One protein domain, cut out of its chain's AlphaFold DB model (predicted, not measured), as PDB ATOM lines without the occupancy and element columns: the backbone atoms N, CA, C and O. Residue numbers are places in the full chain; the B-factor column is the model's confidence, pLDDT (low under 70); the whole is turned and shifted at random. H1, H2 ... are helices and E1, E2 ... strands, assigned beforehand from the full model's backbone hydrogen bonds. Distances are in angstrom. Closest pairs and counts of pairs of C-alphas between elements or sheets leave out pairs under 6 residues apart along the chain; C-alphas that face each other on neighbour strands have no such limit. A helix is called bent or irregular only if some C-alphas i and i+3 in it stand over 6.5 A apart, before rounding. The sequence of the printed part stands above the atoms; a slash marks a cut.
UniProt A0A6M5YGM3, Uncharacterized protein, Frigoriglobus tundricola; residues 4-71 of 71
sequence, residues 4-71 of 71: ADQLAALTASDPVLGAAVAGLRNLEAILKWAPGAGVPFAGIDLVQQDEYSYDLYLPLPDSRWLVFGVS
ATOM      1  N   ALA A   4     110.958 124.012 179.929       93.06
ATOM      2  CA  ALA A   4     112.074 123.096 180.150       93.06
ATOM      3  C   ALA A   4     111.597 121.736 180.688       93.06
ATOM      4  O   ALA A   4     112.049 120.703 180.201       93.06
ATOM      5  N   ASP A   5     110.640 121.732 181.621       96.19
ATOM      6  CA  ASP A   5     110.052 120.499 182.158       96.19
ATOM      7  C   ASP A   5     109.267 119.732 181.080       96.19
ATOM      8  O   ASP A   5     109.384 118.513 180.965       96.19
ATOM      9  N   GLN A   6     108.491 120.447 180.256       94.25
ATOM     10  CA  GLN A   6     107.728 119.873 179.140       94.25
ATOM     11  C   GLN A   6     108.642 119.262 178.077       94.25
ATOM     12  O   GLN A   6     108.424 118.129 177.648       94.25
ATOM     13  N   LEU A   7     109.695 119.980 177.686       95.50
ATOM     14  CA  LEU A   7     110.678 119.492 176.726       95.50
ATOM     15  C   LEU A   7     111.457 118.292 177.279       95.50
ATOM     16  O   LEU A   7     111.717 117.346 176.536       95.50
ATOM     17  N   ALA A   8     111.804 118.297 178.570       96.81
ATOM     18  CA  ALA A   8     112.456 117.161 179.216       96.81
ATOM     19  C   ALA A   8     111.551 115.919 179.211       96.81
ATOM     20  O   ALA A   8     112.008 114.835 178.848       96.81
ATOM     21  N   ALA A   9     110.264 116.079 179.535       96.19
ATOM     22  CA  ALA A   9     109.285 114.995 179.486       96.19
ATOM     23  C   ALA A   9     109.104 114.444 178.060       96.19
ATOM     24  O   ALA A   9     109.148 113.229 177.859       96.19
ATOM     25  N   LEU A  10     108.979 115.327 177.062       95.50
ATOM     26  CA  LEU A  10     108.908 114.940 175.653       95.50
ATOM     27  C   LEU A  10     110.158 114.160 175.233       95.50
ATOM     28  O   LEU A  10     110.035 113.057 174.713       95.50
ATOM     29  N   THR A  11     111.345 114.692 175.527       97.19
ATOM     30  CA  THR A  11     112.637 114.079 175.175       97.19
ATOM     31  C   THR A  11     112.818 112.708 175.828       97.19
ATOM     32  O   THR A  11     113.371 111.807 175.207       97.19
ATOM     33  N   ALA A  12     112.332 112.519 177.057       97.56
ATOM     34  CA  ALA A  12     112.369 111.217 177.718       97.56
ATOM     35  C   ALA A  12     111.461 110.182 177.029       97.56
ATOM     36  O   ALA A  12     111.814 109.005 176.971       97.56
ATOM     37  N   SER A  13     110.307 110.610 176.506       95.75
ATOM     38  CA  SER A  13     109.365 109.726 175.803       95.75
ATOM     39  C   SER A  13     109.736 109.465 174.339       95.75
ATOM     40  O   SER A  13     109.502 108.375 173.824       95.75
ATOM     41  N   ASP A  14     110.313 110.464 173.676       96.00
ATOM     42  CA  ASP A  14     110.632 110.475 172.255       96.00
ATOM     43  C   ASP A  14     111.852 111.394 172.034       96.00
ATOM     44  O   ASP A  14     111.704 112.604 171.825       96.00
ATOM     45  N   PRO A  15     113.081 110.850 172.131       97.12
ATOM     46  CA  PRO A  15     114.304 111.651 172.058       97.12
ATOM     47  C   PRO A  15     114.477 112.382 170.727       97.12
ATOM     48  O   PRO A  15     115.032 113.480 170.691       97.12
ATOM     49  N   VAL A  16     113.999 111.783 169.632       94.94
ATOM     50  CA  VAL A  16     114.093 112.365 168.288       94.94
ATOM     51  C   VAL A  16     113.171 113.574 168.189       94.94
ATOM     52  O   VAL A  16     113.605 114.650 167.771       94.94
ATOM     53  N   LEU A  17     111.919 113.421 168.625       95.00
ATOM     54  CA  LEU A  17     110.955 114.511 168.624       95.00
ATOM     55  C   LEU A  17     111.358 115.629 169.592       95.00
ATOM     56  O   LEU A  17     111.297 116.802 169.229       95.00
ATOM     57  N   GLY A  18     111.841 115.276 170.785       96.38
ATOM     58  CA  GLY A  18     112.371 116.237 171.751       96.38
ATOM     59  C   GLY A  18     113.516 117.075 171.176       96.38
ATOM     60  O   GLY A  18     113.489 118.301 171.269       96.38
ATOM     61  N   ALA A  19     114.483 116.444 170.501       95.38
ATOM     62  CA  ALA A  19     115.587 117.156 169.858       95.38
ATOM     63  C   ALA A  19     115.112 118.112 168.750       95.38
ATOM     64  O   ALA A  19     115.619 119.230 168.648       95.38
ATOM     65  N   ALA A  20     114.121 117.704 167.951       95.00
ATOM     66  CA  ALA A  20     113.540 118.556 166.918       95.00
ATOM     67  C   ALA A  20     112.817 119.772 167.522       95.00
ATOM     68  O   ALA A  20     113.076 120.910 167.127       95.00
ATOM     69  N   VAL A  21     111.962 119.543 168.527       95.31
ATOM     70  CA  VAL A  21     111.163 120.585 169.192       95.31
ATOM     71  C   VAL A  21     112.037 121.586 169.952       95.31
ATOM     72  O   VAL A  21     111.732 122.776 169.959       95.31
ATOM     73  N   ALA A  22     113.170 121.159 170.521       95.12
ATOM     74  CA  ALA A  22     114.083 122.031 171.268       95.12
ATOM     75  C   ALA A  22     114.566 123.269 170.478       95.12
ATOM     76  O   ALA A  22     114.894 124.303 171.078       95.12
ATOM     77  N   GLY A  23     114.620 123.166 169.143       92.62
ATOM     78  CA  GLY A  23     115.015 124.241 168.231       92.62
ATOM     79  C   GLY A  23     113.874 125.154 167.766       92.62
ATOM     80  O   GLY A  23     114.141 126.201 167.179       92.62
ATOM     81  N   LEU A  24     112.613 124.802 168.028       94.75
ATOM     82  CA  LEU A  24     111.444 125.533 167.534       94.75
ATOM     83  C   LEU A  24     111.106 126.695 168.475       94.75
ATOM     84  O   LEU A  24     110.348 126.553 169.428       94.75
ATOM     85  N   ARG A  25     111.725 127.857 168.238       90.81
ATOM     86  CA  ARG A  25     111.636 129.026 169.139       90.81
ATOM     87  C   ARG A  25     110.579 130.057 168.763       90.81
ATOM     88  O   ARG A  25     110.379 131.005 169.512       90.81
ATOM     89  N   ASN A  26     109.948 129.915 167.606       92.94
ATOM     90  CA  ASN A  26     108.920 130.830 167.127       92.94
ATOM     91  C   ASN A  26     107.992 130.123 166.133       92.94
ATOM     92  O   ASN A  26     108.297 129.031 165.646       92.94
ATOM     93  N   LEU A  27     106.869 130.775 165.818       93.25
ATOM     94  CA  LEU A  27     105.865 130.262 164.887       93.25
ATOM     95  C   LEU A  27     106.463 129.919 163.516       93.25
ATOM     96  O   LEU A  27     106.168 128.866 162.959       93.25
ATOM     97  N   GLU A  28     107.349 130.767 162.989       95.12
ATOM     98  CA  GLU A  28     108.003 130.531 161.699       95.12
ATOM     99  C   GLU A  28     108.810 129.222 161.692       95.12
ATOM    100  O   GLU A  28     108.708 128.435 160.751       95.12
ATOM    101  N   ALA A  29     109.585 128.958 162.746       95.94
ATOM    102  CA  ALA A  29     110.356 127.732 162.888       95.94
ATOM    103  C   ALA A  29     109.438 126.504 162.960       95.94
ATOM    104  O   ALA A  29     109.710 125.506 162.293       95.94
ATOM    105  N   ILE A  30     108.333 126.597 163.710       95.88
ATOM    106  CA  ILE A  30     107.344 125.516 163.828       95.88
ATOM    107  C   ILE A  30     106.725 125.205 162.460       95.88
ATOM    108  O   ILE A  30     106.718 124.051 162.031       95.88
ATOM    109  N   LEU A  31     106.269 126.231 161.737       95.25
ATOM    110  CA  LEU A  31     105.628 126.065 160.431       95.25
ATOM    111  C   LEU A  31     106.599 125.562 159.354       95.25
ATOM    112  O   LEU A  31     106.193 124.800 158.480       95.25
ATOM    113  N   LYS A  32     107.885 125.929 159.414       95.38
ATOM    114  CA  LYS A  32     108.911 125.373 158.513       95.38
ATOM    115  C   LYS A  32     109.214 123.904 158.806       95.38
ATOM    116  O   LYS A  32     109.494 123.147 157.880       95.38
ATOM    117  N   TRP A  33     109.183 123.510 160.076       95.56
ATOM    118  CA  TRP A  33     109.457 122.139 160.500       95.56
ATOM    119  C   TRP A  33     108.300 121.179 160.189       95.56
ATOM    120  O   TRP A  33     108.543 120.062 159.730       95.56
ATOM    121  N   ALA A  34     107.054 121.621 160.385       95.06
ATOM    122  CA  ALA A  34     105.855 120.783 160.330       95.06
ATOM    123  C   ALA A  34     105.738 119.887 159.070       95.06
ATOM    124  O   ALA A  34     105.560 118.676 159.237       95.06
ATOM    125  N   PRO A  35     105.934 120.380 157.825       93.56
ATOM    126  CA  PRO A  35     105.858 119.526 156.635       93.56
ATOM    127  C   PRO A  35     106.904 118.407 156.623       93.56
ATOM    128  O   PRO A  35     106.605 117.283 156.223       93.56
ATOM    129  N   GLY A  36     108.124 118.695 157.091       92.94
ATOM    130  CA  GLY A  36     109.203 117.707 157.193       92.94
ATOM    131  C   GLY A  36     108.938 116.635 158.252       92.94
ATOM    132  O   GLY A  36     109.441 115.521 158.132       92.94
ATOM    133  N   ALA A  37     108.106 116.947 159.249       92.25
ATOM    134  CA  ALA A  37     107.619 116.006 160.254       92.25
ATOM    135  C   ALA A  37     106.362 115.230 159.809       92.25
ATOM    136  O   ALA A  37     105.798 114.469 160.594       92.25
ATOM    137  N   GLY A  38     105.910 115.412 158.563       93.75
ATOM    138  CA  GLY A  38     104.709 114.765 158.036       93.75
ATOM    139  C   GLY A  38     103.397 115.402 158.499       93.75
ATOM    140  O   GLY A  38     102.346 114.791 158.325       93.75
ATOM    141  N   VAL A  39     103.438 116.613 159.067       95.06
ATOM    142  CA  VAL A  39     102.247 117.358 159.492       95.06
ATOM    143  C   VAL A  39     101.763 118.231 158.325       95.06
ATOM    144  O   VAL A  39     102.440 119.200 157.964       95.06
ATOM    145  N   PRO A  40     100.611 117.925 157.700       91.50
ATOM    146  CA  PRO A  40     100.068 118.755 156.635       91.50
ATOM    147  C   PRO A  40      99.508 120.059 157.212       91.50
ATOM    148  O   PRO A  40      98.768 120.035 158.193       91.50
ATOM    149  N   PHE A  41      99.771 121.193 156.555       91.69
ATOM    150  CA  PHE A  41      99.242 122.495 156.994       91.69
ATOM    151  C   PHE A  41      97.717 122.515 157.136       91.69
ATOM    152  O   PHE A  41      97.201 123.175 158.026       91.69
ATOM    153  N   ALA A  42      97.001 121.757 156.299       92.12
ATOM    154  CA  ALA A  42      95.543 121.659 156.355       92.12
ATOM    155  C   ALA A  42      95.005 121.042 157.661       92.12
ATOM    156  O   ALA A  42      93.817 121.171 157.933       92.12
ATOM    157  N   GLY A  43      95.846 120.344 158.432       89.69
ATOM    158  CA  GLY A  43      95.481 119.776 159.730       89.69
ATOM    159  C   GLY A  43      95.945 120.607 160.925       89.69
ATOM    160  O   GLY A  43      95.630 120.242 162.053       89.69
ATOM    161  N   ILE A  44      96.709 121.680 160.702       95.31
ATOM    162  CA  ILE A  44      97.141 122.572 161.779       95.31
ATOM    163  C   ILE A  44      95.969 123.469 162.168       95.31
ATOM    164  O   ILE A  44      95.319 124.042 161.296       95.31
ATOM    165  N   ASP A  45      95.746 123.610 163.470       95.94
ATOM    166  CA  ASP A  45      94.724 124.498 164.020       95.94
ATOM    167  C   ASP A  45      95.358 125.558 164.930       95.94
ATOM    168  O   ASP A  45      96.428 125.342 165.507       95.94
ATOM    169  N   LEU A  46      94.711 126.714 165.041       95.19
ATOM    170  CA  LEU A  46      95.146 127.828 165.876       95.19
ATOM    171  C   LEU A  46      93.961 128.324 166.698       95.19
ATOM    172  O   LEU A  46      93.041 128.950 166.173       95.19
ATOM    173  N   VAL A  47      94.010 128.076 168.003       95.69
ATOM    174  CA  VAL A  47      92.953 128.469 168.935       95.69
ATOM    175  C   VAL A  47      93.414 129.684 169.723       95.69
ATOM    176  O   VAL A  47      94.462 129.662 170.364       95.69
ATOM    177  N   GLN A  48      92.633 130.758 169.679       95.38
ATOM    178  CA  GLN A  48      92.902 131.957 170.465       95.38
ATOM    179  C   GLN A  48      92.623 131.698 171.954       95.38
ATOM    180  O   GLN A  48      91.543 131.221 172.302       95.38
ATOM    181  N   GLN A  49      93.578 132.049 172.817       93.69
ATOM    182  CA  GLN A  49      93.433 132.004 174.276       93.69
ATOM    183  C   GLN A  49      93.066 133.386 174.835       93.69
ATOM    184  O   GLN A  49      92.130 133.509 175.625       93.69
ATOM    185  N   ASP A  50      93.765 134.434 174.391       94.00
ATOM    186  CA  ASP A  50      93.480 135.831 174.737       94.00
ATOM    187  C   ASP A  50      93.846 136.791 173.582       94.00
ATOM    188  O   ASP A  50      94.002 136.368 172.437       94.00
ATOM    189  N   GLU A  51      93.917 138.100 173.840       91.81
ATOM    190  CA  GLU A  51      94.212 139.123 172.822       91.81
ATOM    191  C   GLU A  51      95.584 138.932 172.141       91.81
ATOM    192  O   GLU A  51      95.746 139.301 170.977       91.81
ATOM    193  N   TYR A  52      96.545 138.312 172.832       90.62
ATOM    194  CA  TYR A  52      97.930 138.155 172.379       90.62
ATOM    195  C   TYR A  52      98.439 136.707 172.414       90.62
ATOM    196  O   TYR A  52      99.522 136.444 171.905       90.62
ATOM    197  N   SER A  53      97.663 135.768 172.956       91.44
ATOM    198  CA  SER A  53      98.067 134.378 173.164       91.44
ATOM    199  C   SER A  53      97.217 133.405 172.352       91.44
ATOM    200  O   SER A  53      95.987 133.497 172.317       91.44
ATOM    201  N   TYR A  54      97.877 132.417 171.755       94.88
ATOM    202  CA  TYR A  54      97.271 131.381 170.927       94.88
ATOM    203  C   TYR A  54      97.889 130.017 171.224       94.88
ATOM    204  O   TYR A  54      99.084 129.919 171.491       94.88
ATOM    205  N   ASP A  55      97.098 128.962 171.076       96.19
ATOM    206  CA  ASP A  55      97.587 127.590 171.036       96.19
ATOM    207  C   ASP A  55      97.587 127.081 169.595       96.19
ATOM    208  O   ASP A  55      96.553 127.046 168.924       96.19
ATOM    209  N   LEU A  56      98.762 126.673 169.121       96.75
ATOM    210  CA  LEU A  56      98.961 126.077 167.806       96.75
ATOM    211  C   LEU A  56      98.997 124.550 167.933       96.75
ATOM    212  O   LEU A  56      99.907 123.993 168.552       96.75
ATOM    213  N   TYR A  57      98.036 123.879 167.307       97.38
ATOM    214  CA  TYR A  57      97.853 122.431 167.353       97.38
ATOM    215  C   TYR A  57      98.407 121.768 166.093       97.38
ATOM    216  O   TYR A  57      97.987 122.075 164.979       97.38
ATOM    217  N   LEU A  58      99.340 120.830 166.266       96.94
ATOM    218  CA  LEU A  58      99.947 120.050 165.188       96.94
ATOM    219  C   LEU A  58      99.587 118.564 165.356       96.94
ATOM    220  O   LEU A  58     100.096 117.930 166.289       96.94
ATOM    221  N   PRO A  59      98.759 117.984 164.468       96.44
ATOM    222  CA  PRO A  59      98.477 116.553 164.485       96.44
ATOM    223  C   PRO A  59      99.665 115.780 163.907       96.44
ATOM    224  O   PRO A  59      99.999 115.913 162.729       96.44
ATOM    225  N   LEU A  60     100.306 114.957 164.733       94.25
ATOM    226  CA  LEU A  60     101.377 114.072 164.292       94.25
ATOM    227  C   LEU A  60     100.809 112.860 163.526       94.25
ATOM    228  O   LEU A  60      99.675 112.440 163.780       94.25
ATOM    229  N   PRO A  61     101.598 112.236 162.626       91.94
ATOM    230  CA  PRO A  61     101.148 111.081 161.841       91.94
ATOM    231  C   PRO A  61     100.707 109.866 162.672       91.94
ATOM    232  O   PRO A  61      99.959 109.020 162.189       91.94
ATOM    233  N   ASP A  62     101.162 109.769 163.921       92.00
ATOM    234  CA  ASP A  62     100.866 108.676 164.849       92.00
ATOM    235  C   ASP A  62      99.681 108.973 165.787       92.00
ATOM    236  O   ASP A  62      99.545 108.359 166.843       92.00
ATOM    237  N   SER A  63      98.798 109.895 165.388       90.62
ATOM    238  CA  SER A  63      97.606 110.316 166.148       90.62
ATOM    239  C   SER A  63      97.899 111.031 167.473       90.62
ATOM    240  O   SER A  63      96.971 111.308 168.237       90.62
ATOM    241  N   ARG A  64      99.164 111.365 167.758       93.38
ATOM    242  CA  ARG A  64      99.519 112.294 168.836       93.38
ATOM    243  C   ARG A  64      99.330 113.740 168.380       93.38
ATOM    244  O   ARG A  64      99.268 114.037 167.190       93.38
ATOM    245  N   TRP A  65      99.293 114.649 169.345       94.44
ATOM    246  CA  TRP A  65      99.244 116.086 169.101       94.44
ATOM    247  C   TRP A  65     100.421 116.770 169.783       94.44
ATOM    248  O   TRP A  65     100.747 116.451 170.929       94.44
ATOM    249  N   LEU A  66     101.030 117.732 169.092       95.69
ATOM    250  CA  LEU A  66     101.876 118.746 169.713       95.69
ATOM    251  C   LEU A  66     101.095 120.048 169.810       95.69
ATOM    252  O   LEU A  66     100.428 120.443 168.856       95.69
ATOM    253  N   VAL A  67     101.204 120.712 170.955       95.81
ATOM    254  CA  VAL A  67     100.572 122.010 171.193       95.81
ATOM    255  C   VAL A  67     101.653 122.995 171.601       95.81
ATOM    256  O   VAL A  67     102.400 122.740 172.547       95.81
ATOM    257  N   PHE A  68     101.746 124.099 170.870       95.44
ATOM    258  CA  PHE A  68     102.657 125.196 171.172       95.44
ATOM    259  C   PHE A  68     101.848 126.401 171.629       95.44
ATOM    260  O   PHE A  68     101.028 126.902 170.865       95.44
ATOM    261  N   GLY A  69     102.127 126.888 172.837       93.75
ATOM    262  CA  GLY A  69     101.690 128.220 173.240       93.75
ATOM    263  C   GLY A  69     102.515 129.271 172.497       93.75
ATOM    264  O   GLY A  69     103.748 129.229 172.529       93.75
ATOM    265  N   VAL A  70     101.839 130.187 171.813       90.00
ATOM    266  CA  VAL A  70     102.421 131.286 171.039       90.00
ATOM    267  C   VAL A  70     101.894 132.600 171.610       90.00
ATOM    268  O   VAL A  70     100.684 132.798 171.673       90.00
ATOM    269  N   SER A  71     102.807 133.477 172.022       86.38
ATOM    270  CA  SER A  71     102.544 134.784 172.643       86.38
ATOM    271  C   SER A  71     103.590 135.803 172.220       86.38
ATOM    272  O   SER A  71     104.760 135.363 172.102       86.38
TER     273      SER A  71
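Overview. This is residues 4 to 71 of the 71 residues of an uncharacterized protein of Frigoriglobus tundricola (UniProt A0A6M5YGM3). A small sheet of three strands has one helix, H3, over one of its faces, running along the strands, while the other face is bare. Beyond the edge of the sheet at E3, a short helical hairpin of H1 and H2 sits off to the side. The printed part has 68 residues, with H1, H2, H3, E1, E2, E3 along it; the sheet's order is E1, E2, E3, antiparallel, and the class is mixed. It is compact, with a radius of gyration of the C-alphas of 11.8 A and spans of 34 by 27 by 20 A.

Arrangement. Start at H1, residues 4 to 13; it touches H2, residues 15 to 21, closest at the C-alphas of Thr 11 and Gly 18, 4.1 A apart. This hairpin runs opposite ways at a steep tilt of 38 degrees. Next, H3, residues 27 to 37, is near H2, with 7 pairs of C-alphas within 10 A. E1, residues 45 to 48, E2, residues 54 to 59, and E3, residues 65 to 70, form a meander, each strand the antiparallel neighbour of the one before. Look for N 47 and O 55 at 2.9 A between E1 and E2, and N 56 and O 68 at 2.9 A between E2 and E3. H3 is on this sheet, over E2; its closest C-alphas to E2 are those of Ala 34 and Leu 58, 7.7 A. H1 and H2 are not on it. Every O i to N i+4 pair is within hydrogen-bond range in H1 and H2, and 5 of 7 in H3.

Along the chain. Find C-alpha 4 at (112.074, 123.096, 180.150), where H1 begins its 14.3 A. H3 covers 15.1 A and is only just irregular: C-alphas 32 and 35 are 6.9 A apart. E2 measures 16.2 A, and E3 runs 15.6 A to C-alpha 70 at (102.421, 131.286, 171.039).

Size, cuts and confidence. The C-alphas farthest apart, Pro 15 and Glu 51, are 34.0 A apart. The printed part has no cut, no link is long, and no printed residue is under 70 in pLDDT.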